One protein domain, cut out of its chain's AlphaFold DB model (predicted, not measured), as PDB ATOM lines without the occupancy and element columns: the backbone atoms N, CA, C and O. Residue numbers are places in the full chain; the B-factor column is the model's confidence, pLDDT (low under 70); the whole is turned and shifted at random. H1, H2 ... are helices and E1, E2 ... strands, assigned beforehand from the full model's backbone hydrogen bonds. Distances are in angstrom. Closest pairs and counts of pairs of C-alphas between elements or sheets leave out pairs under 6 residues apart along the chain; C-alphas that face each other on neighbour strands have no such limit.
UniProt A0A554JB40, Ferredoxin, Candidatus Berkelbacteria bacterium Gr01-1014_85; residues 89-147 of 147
ATOM      1  N   ILE A  89     130.352 149.428 101.189       90.56
ATOM      2  CA  ILE A  89     130.866 150.699 100.646       90.56
ATOM      3  C   ILE A  89     132.374 150.671 100.348       90.56
ATOM      4  O   ILE A  89     132.969 151.716 100.099       90.56
ATOM      5  N   GLY A  90     133.022 149.509 100.474       90.00
ATOM      6  CA  GLY A  90     134.464 149.383 100.249       90.00
ATOM      7  C   GLY A  90     135.353 150.060 101.295       90.00
ATOM      8  O   GLY A  90     136.462 150.481 100.987       90.00
ATOM      9  N   ALA A  91     134.906 150.148 102.553       89.19
ATOM     10  CA  ALA A  91     135.666 150.793 103.634       89.19
ATOM     11  C   ALA A  91     136.983 150.080 104.014       89.19
ATOM     12  O   ALA A  91     137.764 150.617 104.795       89.19
ATOM     13  N   ALA A  92     137.212 148.860 103.515       90.62
ATOM     14  CA  ALA A  92     138.395 148.030 103.778       90.62
ATOM     15  C   ALA A  92     138.684 147.710 105.262       90.62
ATOM     16  O   ALA A  92     139.725 147.133 105.570       90.62
ATOM     17  N   SER A  93     137.787 148.037 106.198       90.56
ATOM     18  CA  SER A  93     138.023 147.832 107.635       90.56
ATOM     19  C   SER A  93     138.131 146.349 108.006       90.56
ATOM     20  O   SER A  93     138.936 145.976 108.853       90.56
ATOM     21  N   CYS A  94     137.375 145.489 107.318       90.44
ATOM     22  CA  CYS A  94     137.470 144.040 107.475       90.44
ATOM     23  C   CYS A  94     138.811 143.484 106.982       90.44
ATOM     24  O   CYS A  94     139.381 142.630 107.647       90.44
ATOM     25  N   VAL A  95     139.355 144.018 105.885       90.88
ATOM     26  CA  VAL A  95     140.681 143.640 105.368       90.88
ATOM     27  C   VAL A  95     141.789 144.099 106.321       90.88
ATOM     28  O   VAL A  95     142.772 143.394 106.502       90.88
ATOM     29  N   ALA A  96     141.631 145.252 106.977       89.94
ATOM     30  CA  ALA A  96     142.609 145.738 107.953       89.94
ATOM     31  C   ALA A  96     142.702 144.851 109.212       89.94
ATOM     32  O   ALA A  96     143.778 144.743 109.797       89.94
ATOM     33  N   LEU A  97     141.591 144.229 109.628       89.94
ATOM     34  CA  LEU A  97     141.539 143.352 110.805       89.94
ATOM     35  C   LEU A  97     141.785 141.878 110.474       89.94
ATOM     36  O   LEU A  97     142.444 141.182 111.240       89.94
ATOM     37  N   ALA A  98     141.259 141.408 109.344       89.38
ATOM     38  CA  ALA A  98     141.350 140.025 108.893       89.38
ATOM     39  C   ALA A  98     141.709 139.971 107.392       89.38
ATOM     40  O   ALA A  98     140.869 139.592 106.569       89.38
ATOM     41  N   PRO A  99     142.959 140.324 107.024       89.88
ATOM     42  CA  PRO A  99     143.426 140.295 105.633       89.88
ATOM     43  C   PRO A  99     143.532 138.873 105.067       89.88
ATOM     44  O   PRO A  99     143.628 138.700 103.857       89.88
ATOM     45  N   GLU A 100     143.543 137.860 105.935       88.69
ATOM     46  CA  GLU A 100     143.577 136.448 105.542       88.69
ATOM     47  C   GLU A 100     142.202 135.973 105.046       88.69
ATOM     48  O   GLU A 100     142.124 135.140 104.147       88.69
ATOM     49  N   ILE A 101     141.121 136.556 105.582       87.69
ATOM     50  CA  ILE A 101     139.741 136.181 105.251       87.69
ATOM     51  C   ILE A 101     139.173 137.056 104.137       87.69
ATOM     52  O   ILE A 101     138.523 136.545 103.222       87.69
ATOM     53  N   PHE A 102     139.377 138.371 104.236       89.75
ATOM     54  CA  PHE A 102     138.748 139.347 103.355       89.75
ATOM     55  C   PHE A 102     139.754 139.992 102.412       89.75
ATOM     56  O   PHE A 102     140.837 140.415 102.817       89.75
ATOM     57  N   GLN A 103     139.325 140.192 101.173       90.06
ATOM     58  CA  GLN A 103     140.043 140.972 100.173       90.06
ATOM     59  C   GLN A 103     139.072 141.913  99.458       90.06
ATOM     60  O   GLN A 103     137.869 141.671  99.451       90.06
ATOM     61  N   LEU A 104     139.562 143.012  98.886       89.44
ATOM     62  CA  LEU A 104     138.749 143.858  98.014       89.44
ATOM     63  C   LEU A 104     138.918 143.422  96.562       89.44
ATOM     64  O   LEU A 104     140.043 143.215  96.106       89.44
ATOM     65  N   ASP A 105     137.800 143.322  95.852       87.38
ATOM     66  CA  ASP A 105     137.785 143.149  94.403       87.38
ATOM     67  C   ASP A 105     138.081 144.482  93.681       87.38
ATOM     68  O   ASP A 105     138.246 145.534  94.310       87.38
ATOM     69  N   ASN A 106     138.135 144.465  92.350       86.50
ATOM     70  CA  ASN A 106     138.426 145.636  91.525       86.50
ATOM     71  C   ASN A 106     137.332 146.717  91.621       86.50
ATOM     72  O   ASN A 106     137.618 147.903  91.474       86.50
ATOM     73  N   ASP A 107     136.099 146.318  91.933       83.56
ATOM     74  CA  ASP A 107     134.983 147.227  92.224       83.56
ATOM     75  C   ASP A 107     135.035 147.823  93.648       83.56
ATOM     76  O   ASP A 107     134.137 148.558  94.054       83.56
ATOM     77  N   GLY A 108     136.071 147.510  94.436       84.69
ATOM     78  CA  GLY A 108     136.201 147.972  95.820       84.69
ATOM     79  C   GLY A 108     135.246 147.274  96.789       84.69
ATOM     80  O   GLY A 108     135.057 147.743  97.906       84.69
ATOM     81  N   ILE A 109     134.648 146.151  96.390       88.06
ATOM     82  CA  ILE A 109     133.732 145.363  97.221       88.06
ATOM     83  C   ILE A 109     134.501 144.262  97.942       88.06
ATOM     84  O   ILE A 109     135.341 143.590  97.345       88.06
ATOM     85  N   ALA A 110     134.205 144.060  99.227       88.00
ATOM     86  CA  ALA A 110     134.822 142.990  99.997       88.00
ATOM     87  C   ALA A 110     134.333 141.610  99.527       88.00
ATOM     88  O   ALA A 110     133.137 141.373  99.367       88.00
ATOM     89  N   ILE A 111     135.281 140.703  99.329       88.94
ATOM     90  CA  ILE A 111     135.090 139.299  98.981       88.94
ATOM     91  C   ILE A 111     135.812 138.428 100.007       88.94
ATOM     92  O   ILE A 111     136.762 138.873 100.655       88.94
ATOM     93  N   ILE A 112     135.348 137.192 100.166       88.06
ATOM     94  CA  ILE A 112     135.950 136.220 101.079       88.06
ATOM     95  C   ILE A 112     136.878 135.328 100.258       88.06
ATOM     96  O   ILE A 112     136.422 134.666  99.326       88.06
ATOM     97  N   THR A 113     138.165 135.329 100.586       87.44
ATOM     98  CA  THR A 113     139.175 134.506  99.902       87.44
ATOM     99  C   THR A 113     139.420 133.193 100.622       87.44
ATOM    100  O   THR A 113     139.508 132.156  99.972       87.44
ATOM    101  N   ASP A 114     139.502 133.234 101.952       85.62
ATOM    102  CA  ASP A 114     139.735 132.055 102.778       85.62
ATOM    103  C   ASP A 114     138.970 132.182 104.100       85.62
ATOM    104  O   ASP A 114     139.368 132.890 105.020       85.62
ATOM    105  N   ALA A 115     137.814 131.525 104.192       83.06
ATOM    106  CA  ALA A 115     136.936 131.649 105.356       83.06
ATOM    107  C   ALA A 115     137.588 131.131 106.649       83.06
ATOM    108  O   ALA A 115     137.248 131.608 107.731       83.06
ATOM    109  N   ASP A 116     138.515 130.183 106.527       84.50
ATOM    110  CA  ASP A 116     139.236 129.525 107.619       84.50
ATOM    111  C   ASP A 116     140.563 130.211 107.983       84.50
ATOM    112  O   ASP A 116     141.232 129.788 108.927       84.50
ATOM    113  N   GLY A 117     140.917 131.302 107.295       81.00
ATOM    114  CA  GLY A 117     142.227 131.942 107.411       81.00
ATOM    115  C   GLY A 117     142.511 132.567 108.775       81.00
ATOM    116  O   GLY A 117     143.665 132.730 109.147       81.00
ATOM    117  N   ALA A 118     141.475 132.879 109.559       83.38
ATOM    118  CA  ALA A 118     141.621 133.367 110.933       83.38
ATOM    119  C   ALA A 118     140.539 132.790 111.853       83.38
ATOM    120  O   ALA A 118     139.590 132.168 111.382       83.38
ATOM    121  N   THR A 119     140.641 133.001 113.168       88.31
ATOM    122  CA  THR A 119     139.668 132.482 114.147       88.31
ATOM    123  C   THR A 119     138.285 133.128 114.005       88.31
ATOM    124  O   THR A 119     138.141 134.227 113.464       88.31
ATOM    125  N   VAL A 120     137.250 132.464 114.532       85.81
ATOM    126  CA  VAL A 120     135.875 133.003 114.570       85.81
ATOM    127  C   VAL A 120     135.819 134.342 115.320       85.81
ATOM    128  O   VAL A 120     135.049 135.224 114.956       85.81
ATOM    129  N   GLU A 121     136.664 134.534 116.332       87.44
ATOM    130  CA  GLU A 121     136.757 135.791 117.082       87.44
ATOM    131  C   GLU A 121     137.272 136.929 116.193       87.44
ATOM    132  O   GLU A 121     136.653 137.991 116.145       87.44
ATOM    133  N   ALA A 122     138.356 136.694 115.444       88.19
ATOM    134  CA  ALA A 122     138.920 137.673 114.514       88.19
ATOM    135  C   ALA A 122     137.938 138.018 113.385       88.19
ATOM    136  O   ALA A 122     137.782 139.183 113.019       88.19
ATOM    137  N   LEU A 123     137.225 137.014 112.879       88.19
ATOM    138  CA  LEU A 123     136.136 137.190 111.925       88.19
ATOM    139  C   LEU A 123     135.018 138.081 112.493       88.19
ATOM    140  O   LEU A 123     134.552 138.995 111.812       88.19
ATOM    141  N   LEU A 124     134.587 137.825 113.729       89.69
ATOM    142  CA  LEU A 124     133.527 138.590 114.382       89.69
ATOM    143  C   LEU A 124     133.965 140.043 114.634       89.69
ATOM    144  O   LEU A 124     133.190 140.969 114.409       89.69
ATOM    145  N   GLU A 125     135.211 140.258 115.059       90.81
ATOM    146  CA  GLU A 125     135.811 141.593 115.205       90.81
ATOM    147  C   GLU A 125     135.873 142.330 113.855       90.81
ATOM    148  O   GLU A 125     135.478 143.496 113.766       90.81
ATOM    149  N   ALA A 126     136.274 141.641 112.781       90.38
ATOM    150  CA  ALA A 126     136.276 142.193 111.426       90.38
ATOM    151  C   ALA A 126     134.864 142.588 110.962       90.38
ATOM    152  O   ALA A 126     134.676 143.660 110.379       90.38
ATOM    153  N   ALA A 127     133.864 141.761 111.271       90.69
ATOM    154  CA  ALA A 127     132.472 142.037 110.944       90.69
ATOM    155  C   ALA A 127     131.893 143.214 111.746       90.69
ATOM    156  O   ALA A 127     131.152 144.027 111.187       90.69
ATOM    157  N   LYS A 128     132.269 143.361 113.024       91.25
ATOM    158  CA  LYS A 128     131.899 144.512 113.871       91.25
ATOM    159  C   LYS A 128     132.540 145.819 113.428       91.25
ATOM    160  O   LYS A 128     131.962 146.881 113.637       91.25
ATOM    161  N   SER A 129     133.725 145.755 112.829       91.75
ATOM    162  CA  SER A 129     134.402 146.946 112.322       91.75
ATOM    163  C   SER A 129     133.772 147.505 111.048       91.75
ATOM    164  O   SER A 129     134.146 148.599 110.623       91.75
ATOM    165  N   CYS A 130     132.862 146.770 110.403       90.69
ATOM    166  CA  CYS A 130     132.184 147.249 109.212       90.69
ATOM    167  C   CYS A 130     131.201 148.381 109.574       90.69
ATOM    168  O   CYS A 130     130.245 148.130 110.306       90.69
ATOM    169  N   PRO A 131     131.360 149.604 109.031       89.75
ATOM    170  CA  PRO A 131     130.489 150.736 109.366       89.75
ATOM    171  C   PRO A 131     129.051 150.580 108.846       89.75
ATOM    172  O   PRO A 131     128.154 151.272 109.318       89.75
ATOM    173  N   THR A 132     128.835 149.705 107.860       90.62
ATOM    174  CA  THR A 132     127.528 149.438 107.243       90.62
ATOM    175  C   THR A 132     126.989 148.046 107.561       90.62
ATOM    176  O   THR A 132     125.970 147.654 107.001       90.62
ATOM    177  N   ASN A 133     127.663 147.291 108.439       90.62
ATOM    178  CA  ASN A 133     127.268 145.933 108.819       90.62
ATOM    179  C   ASN A 133     127.051 144.991 107.614       90.62
ATOM    180  O   ASN A 133     126.187 144.121 107.639       90.62
ATOM    181  N   ALA A 134     127.854 145.139 106.558       88.62
ATOM    182  CA  ALA A 134     127.718 144.362 105.324       88.62
ATOM    183  C   ALA A 134     128.146 142.884 105.451       88.62
ATOM    184  O   ALA A 134     127.996 142.124 104.502       88.62
ATOM    185  N   ILE A 135     128.722 142.464 106.581       90.62
ATOM    186  CA  ILE A 135     129.255 141.109 106.778       90.62
ATOM    187  C   ILE A 135     128.287 140.324 107.657       90.62
ATOM    188  O   ILE A 135     128.169 140.632 108.839       90.62
ATOM    189  N   ILE A 136     127.643 139.305 107.090       90.00
ATOM    190  CA  ILE A 136     126.737 138.389 107.782       90.00
ATOM    191  C   ILE A 136     127.506 137.145 108.225       90.00
ATOM    192  O   ILE A 136     128.261 136.573 107.441       90.00
ATOM    193  N   ILE A 137     127.285 136.707 109.461       90.56
ATOM    194  CA  ILE A 137     127.827 135.486 110.044       90.56
ATOM    195  C   ILE A 137     126.682 134.664 110.637       90.56
ATOM    196  O   ILE A 137     125.856 135.170 111.403       90.56
ATOM    197  N   GLU A 138     126.672 133.376 110.326       89.62
ATOM    198  CA  GLU A 138     125.725 132.395 110.839       89.62
ATOM    199  C   GLU A 138     126.461 131.233 111.513       89.62
ATOM    200  O   GLU A 138     127.531 130.804 111.078       89.62
ATOM    201  N   ASP A 139     125.866 130.720 112.581       88.31
ATOM    202  CA  ASP A 139     126.297 129.515 113.283       88.31
ATOM    203  C   ASP A 139     126.018 128.249 112.440       88.31
ATOM    204  O   ASP A 139     125.103 128.271 111.606       88.31
ATOM    205  N   PRO A 140     126.713 127.116 112.665       85.00
ATOM    206  CA  PRO A 140     126.370 125.820 112.062       85.00
ATOM    207  C   PRO A 140     124.911 125.383 112.240       85.00
ATOM    208  O   PRO A 140     124.400 124.608 111.431       85.00
ATOM    209  N   ALA A 141     124.216 125.871 113.270       85.25
ATOM    210  CA  ALA A 141     122.785 125.640 113.449       85.25
ATOM    211  C   ALA A 141     121.885 126.488 112.520       85.25
ATOM    212  O   ALA A 141     120.664 126.336 112.555       85.25
ATOM    213  N   GLY A 142     122.460 127.380 111.705       82.44
ATOM    214  CA  GLY A 142     121.739 128.310 110.830       82.44
ATOM    215  C   GLY A 142     121.216 129.559 111.544       82.44
ATOM    216  O   GLY A 142     120.344 130.244 111.016       82.44
ATOM    217  N   ASN A 143     121.712 129.853 112.748       86.81
ATOM    218  CA  ASN A 143     121.340 131.059 113.483       86.81
ATOM    219  C   ASN A 143     122.280 132.203 113.096       86.81
ATOM    220  O   ASN A 143     123.489 132.085 113.285       86.81
ATOM    221  N   GLN A 144     121.741 133.316 112.602       87.56
ATOM    222  CA  GLN A 144     122.524 134.525 112.354       87.56
ATOM    223  C   GLN A 144     123.020 135.103 113.684       87.56
ATOM    224  O   GLN A 144     122.220 135.448 114.557       87.56
ATOM    225  N   ILE A 145     124.342 135.171 113.848       88.69
ATOM    226  CA  ILE A 145     124.988 135.725 115.047       88.69
ATOM    227  C   ILE A 145     125.370 137.195 114.862       88.69
ATOM    228  O   ILE A 145     125.560 137.904 115.850       88.69
ATOM    229  N   TRP A 146     125.524 137.629 113.609       83.12
ATOM    230  CA  TRP A 146     125.899 138.990 113.245       83.12
ATOM    231  C   TRP A 146     125.563 139.278 111.773       83.12
ATOM    232  O   TRP A 146     125.718 138.374 110.954       83.12
ATOM    233  N   PRO A 147     125.194 140.511 111.394       70.25
ATOM    234  CA  PRO A 147     124.604 141.536 112.253       70.25
ATOM    235  C   PRO A 147     123.249 141.104 112.821       70.25
ATOM    236  O   PRO A 147     122.594 140.244 112.195       70.25
TER     237      PRO A 147
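This is residues 89 to 147 of the 147 residues of the protein "Ferredoxin" of Candidatus Berkelbacteria bacterium Gr01-1014_85 (UniProt A0A554JB40). Two small, separate strand hairpins, E3 with E4 and E1 with E2, stand toward opposite ends of the longest axis, and two short helices, H2 and H1, touch each other between them, H2 next to the E3 E4 hairpin and H1 next to E1. The loops of the two hairpins reach the two far tips of this small body, at Ala 141 between E3 and E4 and at Asn 106 between E1 and E2. The printed part has 59 residues with two named helices and four named strands, in the order H1 E1 E2 H2 E3 E4; each sheet has two antiparallel strands, E3 - E4 and E1 - E2. The class is mixed, helices and strands, with under half of the residues in named elements. The whole is compact, with a radius of gyration of the C-alphas of 10.9 A and spans of 33 by 22 by 16 A.

E3, residues 135 to 138, and E4, residues 144 to 146, form an antiparallel hairpin with 141 degrees between their directions. N 137 and O 146 are 2.7 A apart and N 145 and O 137 are 2.9 A apart, both within hydrogen-bond range. H2, residues 120 to 128, comes closest to E3 at the C-alphas of Ala 127 and Ile 135, 5.3 A apart. The closest C-alphas of H2 and E4 are those of Ala 127 and Trp 146, 7.6 A apart. H1, residues 93 to 97, touches H2, and their closest C-alphas are those of Cys 94 and Ala 126, 4.5 A apart. E1, residues 102 to 104, comes closest to H1 at the C-alphas of Val 95 and Phe 102, 5.1 A apart. E1 and E2, residues 110 to 112, form the other antiparallel hairpin, with 138 degrees between their directions; N 103 and O 111 are 2.9 A apart and N 111 and O 103 are 2.8 A apart, within hydrogen-bond range. Among the pairs that are apart are E1 and H2, H1 and E3, and E2 and E3. In H1 and H2, every O i to N i+4 pair is within hydrogen-bond range.

E3 measures 10.2 A from first to last C-alpha and E4 5.7 A, with C-alpha 146 at (125.899, 138.990, 113.245). H2 measures 12.2 A and begins with C-alpha 120 at (135.875, 133.003, 114.570). H1 measures 6.5 A and begins with C-alpha 93 at (138.023, 147.832, 107.635). E1 measures 7.0 A and E2 6.9 A.

The two C-alphas farthest apart are those of Asn 106 and Ala 141, at 33.5 A. The printed part, residues 89 to 147, has no cut and ends at the chain's last residue. The links H1 to E1, E1 to E2 and E3 to E4 are tight, the links E2 to H2 and H2 to E3 are short, and no link is long. The mean pLDDT of the printed part is 87.9, and no printed residue is under 70.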